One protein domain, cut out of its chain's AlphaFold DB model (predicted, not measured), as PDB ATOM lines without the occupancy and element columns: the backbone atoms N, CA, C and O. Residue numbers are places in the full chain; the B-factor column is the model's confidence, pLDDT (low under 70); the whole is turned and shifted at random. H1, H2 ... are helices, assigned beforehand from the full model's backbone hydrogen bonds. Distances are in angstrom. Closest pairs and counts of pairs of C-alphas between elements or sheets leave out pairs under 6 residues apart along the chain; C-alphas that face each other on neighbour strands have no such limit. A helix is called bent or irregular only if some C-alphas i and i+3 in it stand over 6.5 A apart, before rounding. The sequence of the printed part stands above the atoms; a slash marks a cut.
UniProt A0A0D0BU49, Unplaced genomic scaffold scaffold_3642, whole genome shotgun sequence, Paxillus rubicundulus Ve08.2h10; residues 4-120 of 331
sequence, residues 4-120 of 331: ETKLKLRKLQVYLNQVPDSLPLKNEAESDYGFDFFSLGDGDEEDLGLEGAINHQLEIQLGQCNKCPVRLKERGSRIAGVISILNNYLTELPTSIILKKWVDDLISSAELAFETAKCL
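AT A GLANCE: This is residues 4 to 120 of the 331 residues of an uncharacterized protein of Paxillus rubicundulus Ve08.2h10 (UniProt A0A0D0BU49). Four helices make a bundle in two layers: H1 and H3 lie side by side and cover H4 and the kinked H2, which meet only in part. H4 is the hub, and the long link of residues 18 to 41 loops round the outside from H1 to H2. The printed part has 117 residues with four named helices, in the order H1, H2, H3, H4, and no named strand; the class is all helix. It is compact, with a radius of gyration of the C-alphas of 14.1 A, and spans 46 by 34 by 24 A.

HOW THE PARTS SIT: H1, residues 4 to 17, touches H3, residues 77 to 92, at a shallow tilt of 11 degrees, opposite ways; their closest C-alphas, of Leu 16 and Ala 80, are 6.0 A apart. H1 touches H4, residues 97 to 118, the same way at 36 degrees, only just a steep tilt; the closest C-alphas, of Leu 12 and Ile 107, are 5.4 A apart. H2, residues 42 to 62, touches H4 with residues 51 to 55 alone, the closest C-alphas being those of Asn 55 and Ile 98, 7.1 A. H3 and H4 form a helical hairpin, touching at Leu 90 and Leu 99, their closest C-alphas, 6.8 A apart. H2 and H3 are near each other. Every O i to N i+4 pair is within hydrogen-bond range in H1 and H4, against 13 of 17 in H2 and 9 of 12 in H3.

IN THESE COORDINATES: H1 begins at C-alpha 4 (-7.251, 2.116, 32.054) and is 20.1 A long. H2, 20.5 A, is irregular, with C-alphas 47 and 50 9.1 A apart, and has a kink of 121 degrees near residue 49. H3 is 23.8 A long. H4, 31.8 A, ends at C-alpha 118 (-20.119, -2.074, 57.055).

THE WHOLE: The C-alphas of Glu 46 and Leu 120, the two farthest apart, are 46.6 A apart. The printed part has no cut. The links H1 to H2 and H2 to H3 are long; H3 to H4 is tight. The pLDDT is under 70 at residues 42, 66 to 68 and 120.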
ATOM      1  N   GLU A   4      -6.055   2.090  31.212       95.19
ATOM      2  CA  GLU A   4      -7.251   2.116  32.054       95.19
ATOM      3  C   GLU A   4      -7.616   0.705  32.530       95.19
ATOM      4  O   GLU A   4      -7.765   0.466  33.727       95.19
ATOM      5  N   THR A   5      -7.643  -0.260  31.612       93.94
ATOM      6  CA  THR A   5      -7.923  -1.670  31.911       93.94
ATOM      7  C   THR A   5      -6.892  -2.251  32.884       93.94
ATOM      8  O   THR A   5      -7.256  -2.932  33.844       93.94
ATOM      9  N   LYS A   6      -5.602  -1.922  32.719       94.69
ATOM     10  CA  LYS A   6      -4.548  -2.333  33.667       94.69
ATOM     11  C   LYS A   6      -4.764  -1.752  35.065       94.69
ATOM     12  O   LYS A   6      -4.531  -2.442  36.057       94.69
ATOM     13  N   LEU A   7      -5.184  -0.490  35.158       95.75
ATOM     14  CA  LEU A   7      -5.493   0.149  36.439       95.75
ATOM     15  C   LEU A   7      -6.705  -0.504  37.106       95.75
ATOM     16  O   LEU A   7      -6.653  -0.778  38.305       95.75
ATOM     17  N   LYS A   8      -7.749  -0.823  36.334       96.12
ATOM     18  CA  LYS A   8      -8.926  -1.546  36.828       96.12
ATOM     19  C   LYS A   8      -8.571  -2.945  37.338       96.12
ATOM     20  O   LYS A   8      -8.986  -3.293  38.436       96.12
ATOM     21  N   LEU A   9      -7.730  -3.706  36.634       95.44
ATOM     22  CA  LEU A   9      -7.260  -5.016  37.114       95.44
ATOM     23  C   LEU A   9      -6.466  -4.916  38.424       95.44
ATOM     24  O   LEU A   9      -6.683  -5.711  39.337       95.44
ATOM     25  N   ARG A  10      -5.591  -3.911  38.561       95.38
ATOM     26  CA  ARG A  10      -4.882  -3.656  39.829       95.38
ATOM     27  C   ARG A  10      -5.840  -3.274  40.950       95.38
ATOM     28  O   ARG A  10      -5.680  -3.756  42.067       95.38
ATOM     29  N   LYS A  11      -6.833  -2.426  40.659       95.31
ATOM     30  CA  LYS A  11      -7.900  -2.095  41.609       95.31
ATOM     31  C   LYS A  11      -8.598  -3.382  42.043       95.31
ATOM     32  O   LYS A  11      -8.584  -3.688  43.228       95.31
ATOM     33  N   LEU A  12      -9.101  -4.181  41.104       95.00
ATOM     34  CA  LEU A  12      -9.765  -5.453  41.390       95.00
ATOM     35  C   LEU A  12      -8.906  -6.373  42.269       95.00
ATOM     36  O   LEU A  12      -9.408  -6.917  43.246       95.00
ATOM     37  N   GLN A  13      -7.607  -6.486  41.984       94.38
ATOM     38  CA  GLN A  13      -6.680  -7.267  42.802       94.38
ATOM     39  C   GLN A  13      -6.630  -6.807  44.258       94.38
ATOM     40  O   GLN A  13      -6.685  -7.632  45.167       94.38
ATOM     41  N   VAL A  14      -6.552  -5.497  44.496       93.50
ATOM     42  CA  VAL A  14      -6.571  -4.944  45.856       93.50
ATOM     43  C   VAL A  14      -7.886  -5.279  46.560       93.50
ATOM     44  O   VAL A  14      -7.858  -5.725  47.704       93.50
ATOM     45  N   TYR A  15      -9.020  -5.125  45.873       92.38
ATOM     46  CA  TYR A  15     -10.338  -5.421  46.435       92.38
ATOM     47  C   TYR A  15     -10.503  -6.906  46.780       92.38
ATOM     48  O   TYR A  15     -10.916  -7.221  47.892       92.38
ATOM     49  N   LEU A  16     -10.140  -7.814  45.868       90.75
ATOM     50  CA  LEU A  16     -10.269  -9.261  46.079       90.75
ATOM     51  C   LEU A  16      -9.342  -9.791  47.186       90.75
ATOM     52  O   LEU A  16      -9.697 -10.738  47.883       90.75
ATOM     53  N   ASN A  17      -8.197  -9.143  47.408       88.19
ATOM     54  CA  ASN A  17      -7.294  -9.479  48.511       88.19
ATOM     55  C   ASN A  17      -7.778  -8.975  49.878       88.19
ATOM     56  O   ASN A  17      -7.295  -9.448  50.903       88.19
ATOM     57  N   GLN A  18      -8.689  -8.001  49.905       87.62
ATOM     58  CA  GLN A  18      -9.169  -7.358  51.131       87.62
ATOM     59  C   GLN A  18     -10.641  -7.662  51.423       87.62
ATOM     60  O   GLN A  18     -11.237  -7.005  52.273       87.62
ATOM     61  N   VAL A  19     -11.236  -8.630  50.717       86.19
ATOM     62  CA  VAL A  19     -12.657  -8.974  50.857       86.19
ATOM     63  C   VAL A  19     -13.002  -9.197  52.338       86.19
ATOM     64  O   VAL A  19     -12.283  -9.943  53.014       86.19
ATOM     65  N   PRO A  20     -14.081  -8.572  52.846       85.25
ATOM     66  CA  PRO A  20     -14.387  -8.577  54.271       85.25
ATOM     67  C   PRO A  20     -14.549  -9.975  54.869       85.25
ATOM     68  O   PRO A  20     -15.038 -10.901  54.221       85.25
ATOM     69  N   ASP A  21     -14.257 -10.076  56.164       84.69
ATOM     70  CA  ASP A  21     -14.448 -11.268  57.000       84.69
ATOM     71  C   ASP A  21     -15.897 -11.760  57.092       84.69
ATOM     72  O   ASP A  21     -16.133 -12.880  57.535       84.69
ATOM     73  N   SER A  22     -16.866 -10.961  56.635       84.31
ATOM     74  CA  SER A  22     -18.263 -11.381  56.510       84.31
ATOM     75  C   SER A  22     -18.470 -12.484  55.470       84.31
ATOM     76  O   SER A  22     -19.509 -13.139  55.490       84.31
ATOM     77  N   LEU A  23     -17.524 -12.678  54.542       85.81
ATOM     78  CA  LEU A  23     -17.537 -13.795  53.602       85.81
ATOM     79  C   LEU A  23     -16.680 -14.957  54.124       85.81
ATOM     80  O   LEU A  23     -15.589 -14.730  54.663       85.81
ATOM     81  N   PRO A  24     -17.137 -16.211  53.949       86.81
ATOM     82  CA  PRO A  24     -16.411 -17.371  54.437       86.81
ATOM     83  C   PRO A  24     -15.050 -17.481  53.744       86.81
ATOM     84  O   PRO A  24     -14.930 -17.298  52.531       86.81
ATOM     85  N   LEU A  25     -14.021 -17.790  54.532       86.56
ATOM     86  CA  LEU A  25     -12.735 -18.243  54.016       86.56
ATOM     87  C   LEU A  25     -12.807 -19.764  53.907       86.56
ATOM     88  O   LEU A  25     -12.789 -20.451  54.929       86.56
ATOM     89  N   LYS A  26     -12.914 -20.277  52.684       84.19
ATOM     90  CA  LYS A  26     -12.909 -21.719  52.444       84.19
ATOM     91  C   LYS A  26     -11.499 -22.215  52.159       84.19
ATOM     92  O   LYS A  26     -10.660 -21.484  51.628       84.19
ATOM     93  N   ASN A  27     -11.238 -23.462  52.536       81.94
ATOM     94  CA  ASN A  27     -10.025 -24.148  52.114       81.94
ATOM     95  C   ASN A  27     -10.131 -24.538  50.627       81.94
ATOM     96  O   ASN A  27     -11.191 -24.445  50.009       81.94
ATOM     97  N   GLU A  28      -9.025 -24.988  50.045       79.06
ATOM     98  CA  GLU A  28      -8.967 -25.305  48.616       79.06
ATOM     99  C   GLU A  28      -9.932 -26.412  48.169       79.06
ATOM    100  O   GLU A  28     -10.392 -26.379  47.032       79.06
ATOM    101  N   ALA A  29     -10.248 -27.370  49.043       79.38
ATOM    102  CA  ALA A  29     -11.126 -28.494  48.721       79.38
ATOM    103  C   ALA A  29     -12.620 -28.125  48.771       79.38
ATOM    104  O   ALA A  29     -13.440 -28.795  48.149       79.38
ATOM    105  N   GLU A  30     -12.968 -27.077  49.518       81.50
ATOM    106  CA  GLU A  30     -14.347 -26.620  49.744       81.50
ATOM    107  C   GLU A  30     -14.704 -25.360  48.944       81.50
ATOM    108  O   GLU A  30     -15.859 -24.931  48.952       81.50
ATOM    109  N   SER A  31     -13.706 -24.770  48.285       84.69
ATOM    110  CA  SER A  31     -13.808 -23.578  47.446       84.69
ATOM    111  C   SER A  31     -14.879 -23.736  46.369       84.69
ATOM    112  O   SER A  31     -14.849 -24.683  45.583       84.69
ATOM    113  N   ASP A  32     -15.790 -22.766  46.283       83.69
ATOM    114  CA  ASP A  32     -16.765 -22.712  45.186       83.69
ATOM    115  C   ASP A  32     -16.103 -22.303  43.860       83.69
ATOM    116  O   ASP A  32     -16.675 -22.509  42.787       83.69
ATOM    117  N   TYR A  33     -14.909 -21.707  43.924       86.31
ATOM    118  CA  TYR A  33     -14.170 -21.255  42.752       86.31
ATOM    119  C   TYR A  33     -13.120 -22.273  42.290       86.31
ATOM    120  O   TYR A  33     -12.251 -22.698  43.055       86.31
ATOM    121  N   GLY A  34     -13.172 -22.620  41.000       84.50
ATOM    122  CA  GLY A  34     -12.319 -23.616  40.342       84.50
ATOM    123  C   GLY A  34     -11.349 -23.020  39.318       84.50
ATOM    124  O   GLY A  34     -11.110 -23.632  38.278       84.50
ATOM    125  N   PHE A  35     -10.817 -21.820  39.567       87.06
ATOM    126  CA  PHE A  35      -9.985 -21.099  38.591       87.06
ATOM    127  C   PHE A  35      -8.634 -21.769  38.287       87.06
ATOM    128  O   PHE A  35      -8.087 -21.556  37.209       87.06
ATOM    129  N   ASP A  36      -8.115 -22.625  39.171       81.50
ATOM    130  CA  ASP A  36      -6.889 -23.403  38.903       81.50
ATOM    131  C   ASP A  36      -7.062 -24.405  37.754       81.50
ATOM    132  O   ASP A  36      -6.091 -24.796  37.111       81.50
ATOM    133  N   PHE A  37      -8.306 -24.807  37.489       83.06
ATOM    134  CA  PHE A  37      -8.684 -25.708  36.404       83.06
ATOM    135  C   PHE A  37      -9.440 -24.951  35.310       83.06
ATOM    136  O   PHE A  37     -10.334 -25.500  34.666       83.06
ATOM    137  N   PHE A  38      -9.135 -23.663  35.126       86.56
ATOM    138  CA  PHE A  38      -9.736 -22.873  34.062       86.56
ATOM    139  C   PHE A  38      -9.227 -23.364  32.704       86.56
ATOM    140  O   PHE A  38      -8.144 -23.001  32.251       86.56
ATOM    141  N   SER A  39     -10.027 -24.211  32.068       86.19
ATOM    142  CA  SER A  39      -9.827 -24.706  30.712       86.19
ATOM    143  C   SER A  39     -11.011 -24.299  29.850       86.19
ATOM    144  O   SER A  39     -12.160 -24.433  30.277       86.19
ATOM    145  N   LEU A  40     -10.728 -23.841  28.636       86.56
ATOM    146  CA  LEU A  40     -11.749 -23.689  27.608       86.56
ATOM    147  C   LEU A  40     -12.078 -25.083  27.068       86.56
ATOM    148  O   LEU A  40     -11.175 -25.896  26.879       86.56
ATOM    149  N   GLY A  41     -13.362 -25.394  26.899       77.00
ATOM    150  CA  GLY A  41     -13.756 -26.634  26.241       77.00
ATOM    151  C   GLY A  41     -13.459 -26.538  24.749       77.00
ATOM    152  O   GLY A  41     -13.831 -25.544  24.134       77.00
ATOM    153  N   ASP A  42     -12.846 -27.571  24.168       69.31
ATOM    154  CA  ASP A  42     -12.454 -27.578  22.748       69.31
ATOM    155  C   ASP A  42     -13.636 -27.251  21.809       69.31
ATOM    156  O   ASP A  42     -13.469 -26.544  20.821       69.31
ATOM    157  N   GLY A  43     -14.855 -27.686  22.154       76.62
ATOM    158  CA  GLY A  43     -16.067 -27.356  21.391       76.62
ATOM    159  C   GLY A  43     -16.608 -25.938  21.619       76.62
ATOM    160  O   GLY A  43     -17.226 -25.372  20.724       76.62
ATOM    161  N   ASP A  44     -16.358 -25.333  22.783       80.69
ATOM    162  CA  ASP A  44     -16.855 -23.987  23.090       80.69
ATOM    163  C   ASP A  44     -16.101 -22.924  22.281       80.69
ATOM    164  O   ASP A  44     -16.698 -21.933  21.863       80.69
ATOM    165  N   GLU A  45     -14.798 -23.114  22.050       84.62
ATOM    166  CA  GLU A  45     -14.009 -22.194  21.225       84.62
ATOM    167  C   GLU A  45     -14.422 -22.264  19.748       84.62
ATOM    168  O   GLU A  45     -14.534 -21.222  19.101       84.62
ATOM    169  N   GLU A  46     -14.713 -23.461  19.232       80.75
ATOM    170  CA  GLU A  46     -15.224 -23.646  17.868       80.75
ATOM    171  C   GLU A  46     -16.614 -23.015  17.682       80.75
ATOM    172  O   GLU A  46     -16.860 -22.348  16.675       80.75
ATOM    173  N   ASP A  47     -17.509 -23.185  18.660       81.88
ATOM    174  CA  ASP A  47     -18.902 -22.735  18.566       81.88
ATOM    175  C   ASP A  47     -19.085 -21.238  18.880       81.88
ATOM    176  O   ASP A  47     -19.924 -20.568  18.270       81.88
ATOM    177  N   LEU A  48     -18.348 -20.706  19.861       84.50
ATOM    178  CA  LEU A  48     -18.557 -19.360  20.416       84.50
ATOM    179  C   LEU A  48     -17.413 -18.390  20.096       84.50
ATOM    180  O   LEU A  48     -17.521 -17.193  20.383       84.50
ATOM    181  N   GLY A  49     -16.312 -18.896  19.541       89.31
ATOM    182  CA  GLY A  49     -15.044 -18.183  19.472       89.31
ATOM    183  C   GLY A  49     -14.377 -18.054  20.844       89.31
ATOM    184  O   GLY A  49     -14.996 -18.240  21.894       89.31
ATOM    185  N   LEU A  50     -13.103 -17.662  20.842       89.94
ATOM    186  CA  LEU A  50     -12.292 -17.530  22.057       89.94
ATOM    187  C   LEU A  50     -12.951 -16.637  23.126       89.94
ATOM    188  O   LEU A  50     -13.099 -17.046  24.276       89.94
ATOM    189  N   GLU A  51     -13.401 -15.431  22.755       92.19
ATOM    190  CA  GLU A  51     -14.058 -14.501  23.691       92.19
ATOM    191  C   GLU A  51     -15.349 -15.092  24.280       92.19
ATOM    192  O   GLU A  51     -15.608 -14.958  25.480       92.19
ATOM    193  N   GLY A  52     -16.141 -15.776  23.450       91.25
ATOM    194  CA  GLY A  52     -17.386 -16.415  23.861       91.25
ATOM    195  C   GLY A  52     -17.158 -17.602  24.797       91.25
ATOM    196  O   GLY A  52     -17.847 -17.703  25.813       91.25
ATOM    197  N   ALA A  53     -16.155 -18.436  24.514       92.94
ATOM    198  CA  ALA A  53     -15.752 -19.554  25.363       92.94
ATOM    199  C   ALA A  53     -15.267 -19.078  26.741       92.94
ATOM    200  O   ALA A  53     -15.689 -19.605  27.772       92.94
ATOM    201  N   ILE A  54     -14.448 -18.019  26.788       94.06
ATOM    202  CA  ILE A  54     -13.989 -17.432  28.056       94.06
ATOM    203  C   ILE A  54     -15.175 -16.867  28.840       94.06
ATOM    204  O   ILE A  54     -15.296 -17.127  30.038       94.06
ATOM    205  N   ASN A  55     -16.067 -16.117  28.183       93.94
ATOM    206  CA  ASN A  55     -17.265 -15.591  28.831       93.94
ATOM    207  C   ASN A  55     -18.129 -16.717  29.408       93.94
ATOM    208  O   ASN A  55     -18.552 -16.627  30.555       93.94
ATOM    209  N   HIS A  56     -18.358 -17.780  28.637       90.56
ATOM    210  CA  HIS A  56     -19.128 -18.936  29.082       90.56
ATOM    211  C   HIS A  56     -18.504 -19.588  30.322       90.56
ATOM    212  O   HIS A  56     -19.197 -19.821  31.314       90.56
ATOM    213  N   GLN A  57     -17.187 -19.793  30.321       92.44
ATOM    214  CA  GLN A  57     -16.491 -20.387  31.459       92.44
ATOM    215  C   GLN A  57     -16.510 -19.478  32.701       92.44
ATOM    216  O   GLN A  57     -16.672 -19.965  33.824       92.44
ATOM    217  N   LEU A  58     -16.415 -18.156  32.527       92.88
ATOM    218  CA  LEU A  58     -16.611 -17.197  33.618       92.88
ATOM    219  C   LEU A  58     -18.051 -17.241  34.152       92.88
ATOM    220  O   LEU A  58     -18.238 -17.258  35.367       92.88
ATOM    221  N   GLU A  59     -19.062 -17.342  33.283       91.88
ATOM    222  CA  GLU A  59     -20.468 -17.484  33.688       91.88
ATOM    223  C   GLU A  59     -20.712 -18.761  34.509       91.88
ATOM    224  O   GLU A  59     -21.488 -18.730  35.466       91.88
ATOM    225  N   ILE A  60     -20.031 -19.865  34.186       87.81
ATOM    226  CA  ILE A  60     -20.117 -21.122  34.944       87.81
ATOM    227  C   ILE A  60     -19.564 -20.951  36.364       87.81
ATOM    228  O   ILE A  60     -20.191 -21.399  37.326       87.81
ATOM    229  N   GLN A  61     -18.402 -20.310  36.515       88.88
ATOM    230  CA  GLN A  61     -17.730 -20.212  37.818       88.88
ATOM    231  C   GLN A  61     -18.287 -19.088  38.702       88.88
ATOM    232  O   GLN A  61     -18.403 -19.238  39.920       88.88
ATOM    233  N   LEU A  62     -18.640 -17.953  38.102       88.81
ATOM    234  CA  LEU A  62     -19.039 -16.737  38.811       88.81
ATOM    235  C   LEU A  62     -20.559 -16.532  38.811       88.81
ATOM    236  O   LEU A  62     -21.102 -15.989  39.770       88.81
ATOM    237  N   GLY A  63     -21.266 -17.020  37.793       86.44
ATOM    238  CA  GLY A  63     -22.684 -16.747  37.558       86.44
ATOM    239  C   GLY A  63     -22.909 -15.742  36.425       86.44
ATOM    240  O   GLY A  63     -21.979 -15.295  35.768       86.44
ATOM    241  N   GLN A  64     -24.166 -15.382  36.164       79.69
ATOM    242  CA  GLN A  64     -24.514 -14.544  35.011       79.69
ATOM    243  C   GLN A  64     -24.092 -13.071  35.182       79.69
ATOM    244  O   GLN A  64     -24.332 -12.460  36.221       79.69
ATOM    245  N   CYS A  65     -23.557 -12.481  34.109       74.75
ATOM    246  CA  CYS A  65     -22.998 -11.118  34.042       74.75
ATOM    247  C   CYS A  65     -24.038 -10.022  33.662       74.75
ATOM    248  O   CYS A  65     -23.735  -8.838  33.507       74.75
ATOM    249  N   ASN A  66     -25.307 -10.393  33.456       66.00
ATOM    250  CA  ASN A  66     -26.249  -9.605  32.648       66.00
ATOM    251  C   ASN A  66     -27.268  -8.741  33.420       66.00
ATOM    252  O   ASN A  66     -28.003  -8.001  32.765       66.00
ATOM    253  N   LYS A  67     -27.349  -8.784  34.762       61.94
ATOM    254  CA  LYS A  67     -28.364  -7.988  35.506       61.94
ATOM    255  C   LYS A  67     -27.951  -7.401  36.855       61.94
ATOM    256  O   LYS A  67     -28.579  -6.441  37.290       61.94
ATOM    257  N   CYS A  68     -26.940  -7.940  37.524       64.38
ATOM    258  CA  CYS A  68     -26.477  -7.462  38.828       64.38
ATOM    259  C   CYS A  68     -24.973  -7.721  38.962       64.38
ATOM    260  O   CYS A  68     -24.487  -8.661  38.326       64.38
ATOM    261  N   PRO A  69     -24.256  -6.965  39.819       72.50
ATOM    262  CA  PRO A  69     -22.929  -7.367  40.257       72.50
ATOM    263  C   PRO A  69     -22.990  -8.806  40.773       72.50
ATOM    264  O   PRO A  69     -23.892  -9.170  41.539       72.50
ATOM    265  N   VAL A  70     -22.063  -9.633  40.307       83.44
ATOM    266  CA  VAL A  70     -21.958 -11.026  40.719       83.44
ATOM    267  C   VAL A  70     -21.754 -11.102  42.233       83.44
ATOM    268  O   VAL A  70     -20.892 -10.448  42.802       83.44
ATOM    269  N   ARG A  71     -22.520 -11.932  42.939       84.06
ATOM    270  CA  ARG A  71     -22.291 -12.098  44.381       84.06
ATOM    271  C   ARG A  71     -21.030 -12.921  44.628       84.06
ATOM    272  O   ARG A  71     -20.982 -14.096  44.266       84.06
ATOM    273  N   LEU A  72     -20.042 -12.316  45.288       88.31
ATOM    274  CA  LEU A  72     -18.887 -13.042  45.815       88.31
ATOM    275  C   LEU A  72     -19.361 -14.009  46.908       88.31
ATOM    276  O   LEU A  72     -20.085 -13.607  47.819       88.31
ATOM    277  N   LYS A  73     -18.990 -15.284  46.787       87.38
ATOM    278  CA  LYS A  73     -19.433 -16.359  47.694       87.38
ATOM    279  C   LYS A  73     -18.458 -16.606  48.840       87.38
ATOM    280  O   LYS A  73     -18.859 -17.046  49.910       87.38
ATOM    281  N   GLU A  74     -17.186 -16.311  48.613       87.69
ATOM    282  CA  GLU A  74     -16.083 -16.599  49.524       87.69
ATOM    283  C   GLU A  74     -14.936 -15.613  49.293       87.69
ATOM    284  O   GLU A  74     -14.858 -14.945  48.255       87.69
ATOM    285  N   ARG A  75     -14.041 -15.532  50.277       88.06
ATOM    286  CA  ARG A  75     -12.778 -14.789  50.197       88.06
ATOM    287  C   ARG A  75     -11.593 -15.748  50.138       88.06
ATOM    288  O   ARG A  75     -11.700 -16.886  50.583       88.06
ATOM    289  N   GLY A  76     -10.449 -15.269  49.648       83.62
ATOM    290  CA  GLY A  76      -9.191 -16.020  49.648       83.62
ATOM    291  C   GLY A  76      -8.484 -16.042  48.293       83.62
ATOM    292  O   GLY A  76      -8.855 -15.337  47.357       83.62
ATOM    293  N   SER A  77      -7.447 -16.872  48.188       82.31
ATOM    294  CA  SER A  77      -6.610 -16.990  46.985       82.31
ATOM    295  C   SER A  77      -7.376 -17.495  45.762       82.31
ATOM    296  O   SER A  77      -7.052 -17.118  44.639       82.31
ATOM    297  N   ARG A  78      -8.417 -18.308  45.974       84.50
ATOM    298  CA  ARG A  78      -9.200 -18.938  44.906       84.50
ATOM    299  C   ARG A  78      -9.910 -17.902  44.040       84.50
ATOM    300  O   ARG A  78      -9.689 -17.885  42.835       84.50
ATOM    301  N   ILE A  79     -10.658 -16.965  44.633       87.31
ATOM    302  CA  ILE A  79     -11.292 -15.874  43.870       87.31
ATOM    303  C   ILE A  79     -10.258 -14.953  43.210       87.31
ATOM    304  O   ILE A  79     -10.501 -14.450  42.118       87.31
ATOM    305  N   ALA A  80      -9.072 -14.776  43.803       87.06
ATOM    306  CA  ALA A  80      -7.996 -13.998  43.188       87.06
ATOM    307  C   ALA A  80      -7.452 -14.640  41.892       87.06
ATOM    308  O   ALA A  80      -6.908 -13.928  41.047       87.06
ATOM    309  N   GLY A  81      -7.659 -15.946  41.677       89.25
ATOM    310  CA  GLY A  81      -7.302 -16.641  40.435       89.25
ATOM    311  C   GLY A  81      -7.943 -16.034  39.181       89.25
ATOM    312  O   GLY A  81      -7.315 -16.007  38.119       89.25
ATOM    313  N   VAL A  82      -9.132 -15.427  39.313       92.88
ATOM    314  CA  VAL A  82      -9.813 -14.725  38.208       92.88
ATOM    315  C   VAL A  82      -8.970 -13.585  37.627       92.88
ATOM    316  O   VAL A  82      -9.065 -13.280  36.441       92.88
ATOM    317  N   ILE A  83      -8.101 -12.970  38.436       94.25
ATOM    318  CA  ILE A  83      -7.247 -11.855  38.010       94.25
ATOM    319  C   ILE A  83      -6.223 -12.344  36.992       94.25
ATOM    320  O   ILE A  83      -6.010 -11.682  35.979       94.25
ATOM    321  N   SER A  84      -5.608 -13.503  37.243       93.50
ATOM    322  CA  SER A  84      -4.641 -14.108  36.326       93.50
ATOM    323  C   SER A  84      -5.297 -14.430  34.985       93.50
ATOM    324  O   SER A  84      -4.744 -14.101  33.939       93.50
ATOM    325  N   ILE A  85      -6.510 -14.986  35.016       93.88
ATOM    326  CA  ILE A  85      -7.295 -15.317  33.822       93.88
ATOM    327  C   ILE A  85      -7.626 -14.053  33.024       93.88
ATOM    328  O   ILE A  85      -7.283 -13.958  31.847       93.88
ATOM    329  N   LEU A  86      -8.229 -13.048  33.669       95.25
ATOM    330  CA  LEU A  86      -8.595 -11.797  33.005       95.25
ATOM    331  C   LEU A  86      -7.364 -11.060  32.472       95.25
ATOM    332  O   LEU A  86      -7.403 -10.535  31.365       95.25
ATOM    333  N   ASN A  87      -6.253 -11.045  33.211       95.38
ATOM    334  CA  ASN A  87      -5.015 -10.417  32.761       95.38
ATOM    335  C   ASN A  87      -4.424 -11.107  31.522       95.38
ATOM    336  O   ASN A  87      -3.977 -10.417  30.601       95.38
ATOM    337  N   ASN A  88      -4.439 -12.441  31.480       94.94
ATOM    338  CA  ASN A  88      -3.956 -13.203  30.331       94.94
ATOM    339  C   ASN A  88      -4.819 -12.911  29.096       94.94
ATOM    340  O   ASN A  88      -4.313 -12.410  28.092       94.94
ATOM    341  N   TYR A  89      -6.135 -13.086  29.201       94.88
ATOM    342  CA  TYR A  89      -7.015 -12.933  28.044       94.88
ATOM    343  C   TYR A  89      -7.235 -11.484  27.609       94.88
ATOM    344  O   TYR A  89      -7.390 -11.236  26.423       94.88
ATOM    345  N   LEU A  90      -7.162 -10.488  28.497       95.69
ATOM    346  CA  LEU A  90      -7.163  -9.072  28.085       95.69
ATOM    347  C   LEU A  90      -5.823  -8.633  27.465       95.69
ATOM    348  O   LEU A  90      -5.729  -7.549  26.873       95.69
ATOM    349  N   THR A  91      -4.763  -9.431  27.623       94.56
ATOM    350  CA  THR A  91      -3.507  -9.223  26.893       94.56
ATOM    351  C   THR A  91      -3.659  -9.678  25.445       94.56
ATOM    352  O   THR A  91      -3.250  -8.934  24.552       94.56
ATOM    353  N   GLU A  92      -4.305 -10.824  25.226       93.69
ATOM    354  CA  GLU A  92      -4.597 -11.385  23.899       93.69
ATOM    355  C   GLU A  92      -5.745 -10.654  23.183       93.69
ATOM    356  O   GLU A  92      -5.645 -10.345  21.998       93.69
ATOM    357  N   LEU A  93      -6.799 -10.290  23.919       93.50
ATOM    358  CA  LEU A  93      -8.023  -9.644  23.434       93.50
ATOM    359  C   LEU A  93      -8.218  -8.261  24.089       93.50
ATOM    360  O   LEU A  93      -9.146  -8.043  24.875       93.50
ATOM    361  N   PRO A  94      -7.365  -7.268  23.782       92.50
ATOM    362  CA  PRO A  94      -7.371  -5.974  24.468       92.50
ATOM    363  C   PRO A  94      -8.594  -5.099  24.163       92.50
ATOM    364  O   PRO A  94      -8.851  -4.127  24.877       92.50
ATOM    365  N   THR A  95      -9.324  -5.403  23.094       92.75
ATOM    366  CA  THR A  95     -10.551  -4.710  22.683       92.75
ATOM    367  C   THR A  95     -11.814  -5.413  23.163       92.75
ATOM    368  O   THR A  95     -12.898  -4.894  22.921       92.75
ATOM    369  N   SER A  96     -11.688  -6.552  23.858       94.75
ATOM    370  CA  SER A  96     -12.830  -7.312  24.363       94.75
ATOM    371  C   SER A  96     -13.682  -6.453  25.297       94.75
ATOM    372  O   SER A  96     -13.245  -6.039  26.375       94.75
ATOM    373  N   ILE A  97     -14.914  -6.182  24.874       93.19
ATOM    374  CA  ILE A  97     -15.891  -5.435  25.671       93.19
ATOM    375  C   ILE A  97     -16.418  -6.336  26.792       93.19
ATOM    376  O   ILE A  97     -16.629  -5.871  27.911       93.19
ATOM    377  N   ILE A  98     -16.567  -7.634  26.514       93.00
ATOM    378  CA  ILE A  98     -17.112  -8.609  27.460       93.00
ATOM    379  C   ILE A  98     -16.154  -8.809  28.637       93.00
ATOM    380  O   ILE A  98     -16.566  -8.713  29.792       93.00
ATOM    381  N   LEU A  99     -14.859  -9.007  28.376       94.94
ATOM    382  CA  LEU A  99     -13.867  -9.185  29.438       94.94
ATOM    383  C   LEU A  99     -13.653  -7.899  30.248       94.94
ATOM    384  O   LEU A  99     -13.481  -7.961  31.465       94.94
ATOM    385  N   LYS A 100     -13.725  -6.720  29.615       94.69
ATOM    386  CA  LYS A 100     -13.703  -5.435  30.340       94.69
ATOM    387  C   LYS A 100     -14.924  -5.275  31.244       94.69
ATOM    388  O   LYS A 100     -14.774  -4.848  32.386       94.69
ATOM    389  N   LYS A 101     -16.104  -5.683  30.772       93.25
ATOM    390  CA  LYS A 101     -17.326  -5.704  31.578       93.25
ATOM    391  C   LYS A 101     -17.193  -6.630  32.789       93.25
ATOM    392  O   LYS A 101     -17.553  -6.224  33.887       93.25
ATOM    393  N   TRP A 102     -16.597  -7.812  32.629       94.94
ATOM    394  CA  TRP A 102     -16.298  -8.700  33.758       94.94
ATOM    395  C   TRP A 102     -15.423  -8.042  34.827       94.94
ATOM    396  O   TRP A 102     -15.697  -8.191  36.016       94.94
ATOM    397  N   VAL A 103     -14.400  -7.282  34.425       95.12
ATOM    398  CA  VAL A 103     -13.570  -6.518  35.369       95.12
ATOM    399  C   VAL A 103     -14.417  -5.501  36.143       95.12
ATOM    400  O   VAL A 103     -14.325  -5.444  37.369       95.12
ATOM    401  N   ASP A 104     -15.256  -4.728  35.454       93.56
ATOM    402  CA  ASP A 104     -16.107  -3.704  36.077       93.56
ATOM    403  C   ASP A 104     -17.168  -4.306  37.014       93.56
ATOM    404  O   ASP A 104     -17.394  -3.800  38.121       93.56
ATOM    405  N   ASP A 105     -17.779  -5.421  36.618       92.56
ATOM    406  CA  ASP A 105     -18.786  -6.106  37.423       92.56
ATOM    407  C   ASP A 105     -18.160  -6.731  38.673       92.56
ATOM    408  O   ASP A 105     -18.727  -6.616  39.759       92.56
ATOM    409  N   LEU A 106     -16.967  -7.323  38.573       93.50
ATOM    410  CA  LEU A 106     -16.252  -7.868  39.731       93.50
ATOM    411  C   LEU A 106     -15.783  -6.776  40.704       93.50
ATOM    412  O   LEU A 106     -15.842  -6.981  41.917       93.50
ATOM    413  N   ILE A 107     -15.375  -5.603  40.207       94.31
ATOM    414  CA  ILE A 107     -15.070  -4.445  41.065       94.31
ATOM    415  C   ILE A 107     -16.329  -4.015  41.819       94.31
ATOM    416  O   ILE A 107     -16.298  -3.903  43.045       94.31
ATOM    417  N   SER A 108     -17.442  -3.847  41.102       92.94
ATOM    418  CA  SER A 108     -18.734  -3.462  41.687       92.94
ATOM    419  C   SER A 108     -19.212  -4.484  42.727       92.94
ATOM    420  O   SER A 108     -19.764  -4.133  43.768       92.94
ATOM    421  N   SER A 109     -18.954  -5.764  42.467       91.25
ATOM    422  CA  SER A 109     -19.278  -6.885  43.352       91.25
ATOM    423  C   SER A 109     -18.480  -6.851  44.648       91.25
ATOM    424  O   SER A 109     -19.036  -7.034  45.732       91.25
ATOM    425  N   ALA A 110     -17.176  -6.589  44.549       91.88
ATOM    426  CA  ALA A 110     -16.324  -6.453  45.717       91.88
ATOM    427  C   ALA A 110     -16.710  -5.216  46.540       91.88
ATOM    428  O   ALA A 110     -16.861  -5.321  47.753       91.88
ATOM    429  N   GLU A 111     -16.946  -4.068  45.896       92.19
ATOM    430  CA  GLU A 111     -17.432  -2.846  46.553       92.19
ATOM    431  C   GLU A 111     -18.744  -3.085  47.314       92.19
ATOM    432  O   GLU A 111     -18.866  -2.688  48.475       92.19
ATOM    433  N   LEU A 112     -19.692  -3.807  46.710       90.00
ATOM    434  CA  LEU A 112     -20.946  -4.182  47.362       90.00
ATOM    435  C   LEU A 112     -20.721  -5.085  48.585       90.00
ATOM    436  O   LEU A 112     -21.405  -4.924  49.598       90.00
ATOM    437  N   ALA A 113     -19.763  -6.014  48.519       89.50
ATOM    438  CA  ALA A 113     -19.405  -6.859  49.658       89.50
ATOM    439  C   ALA A 113     -18.853  -6.024  50.826       89.50
ATOM    440  O   ALA A 113     -19.261  -6.232  51.970       89.50
ATOM    441  N   PHE A 114     -17.998  -5.031  50.549       89.31
ATOM    442  CA  PHE A 114     -17.520  -4.083  51.561       89.31
ATOM    443  C   PHE A 114     -18.650  -3.271  52.183       89.31
ATOM    444  O   PHE A 114     -18.686  -3.108  53.401       89.31
ATOM    445  N   GLU A 115     -19.573  -2.762  51.371       88.38
ATOM    446  CA  GLU A 115     -20.679  -1.955  51.881       88.38
ATOM    447  C   GLU A 115     -21.629  -2.787  52.749       88.38
ATOM    448  O   GLU A 115     -22.010  -2.372  53.842       88.38
ATOM    449  N   THR A 116     -21.910  -4.021  52.327       85.69
ATOM    450  CA  THR A 116     -22.712  -4.969  53.109       85.69
ATOM    451  C   THR A 116     -22.054  -5.280  54.456       85.69
ATOM    452  O   THR A 116     -22.738  -5.315  55.477       85.69
ATOM    453  N   ALA A 117     -20.728  -5.450  54.488       84.88
ATOM    454  CA  ALA A 117     -19.987  -5.708  55.720       84.88
ATOM    455  C   ALA A 117     -20.010  -4.521  56.698       84.88
ATOM    456  O   ALA A 117     -20.085  -4.732  57.906       84.88
ATOM    457  N   LYS A 118     -19.990  -3.273  56.203       83.00
ATOM    458  CA  LYS A 118     -20.119  -2.074  57.055       83.00
ATOM    459  C   LYS A 118     -21.498  -1.958  57.701       83.00
ATOM    460  O   LYS A 118     -21.612  -1.424  58.801       83.00
ATOM    461  N   CYS A 119     -22.543  -2.414  57.010       71.69
ATOM    462  CA  CYS A 119     -23.921  -2.324  57.483       71.69
ATOM    463  C   CYS A 119     -24.310  -3.413  58.492       71.69
ATOM    464  O   CYS A 119     -25.404  -3.321  59.047       71.69
ATOM    465  N   LEU A 120     -23.459  -4.412  58.760       57.91
ATOM    466  CA  LEU A 120     -23.685  -5.341  59.867       57.91
ATOM    467  C   LEU A 120     -23.249  -4.684  61.190       57.91
ATOM    468  O   LEU A 120     -22.047  -4.538  61.426       57.91
TER     469      LEU A 120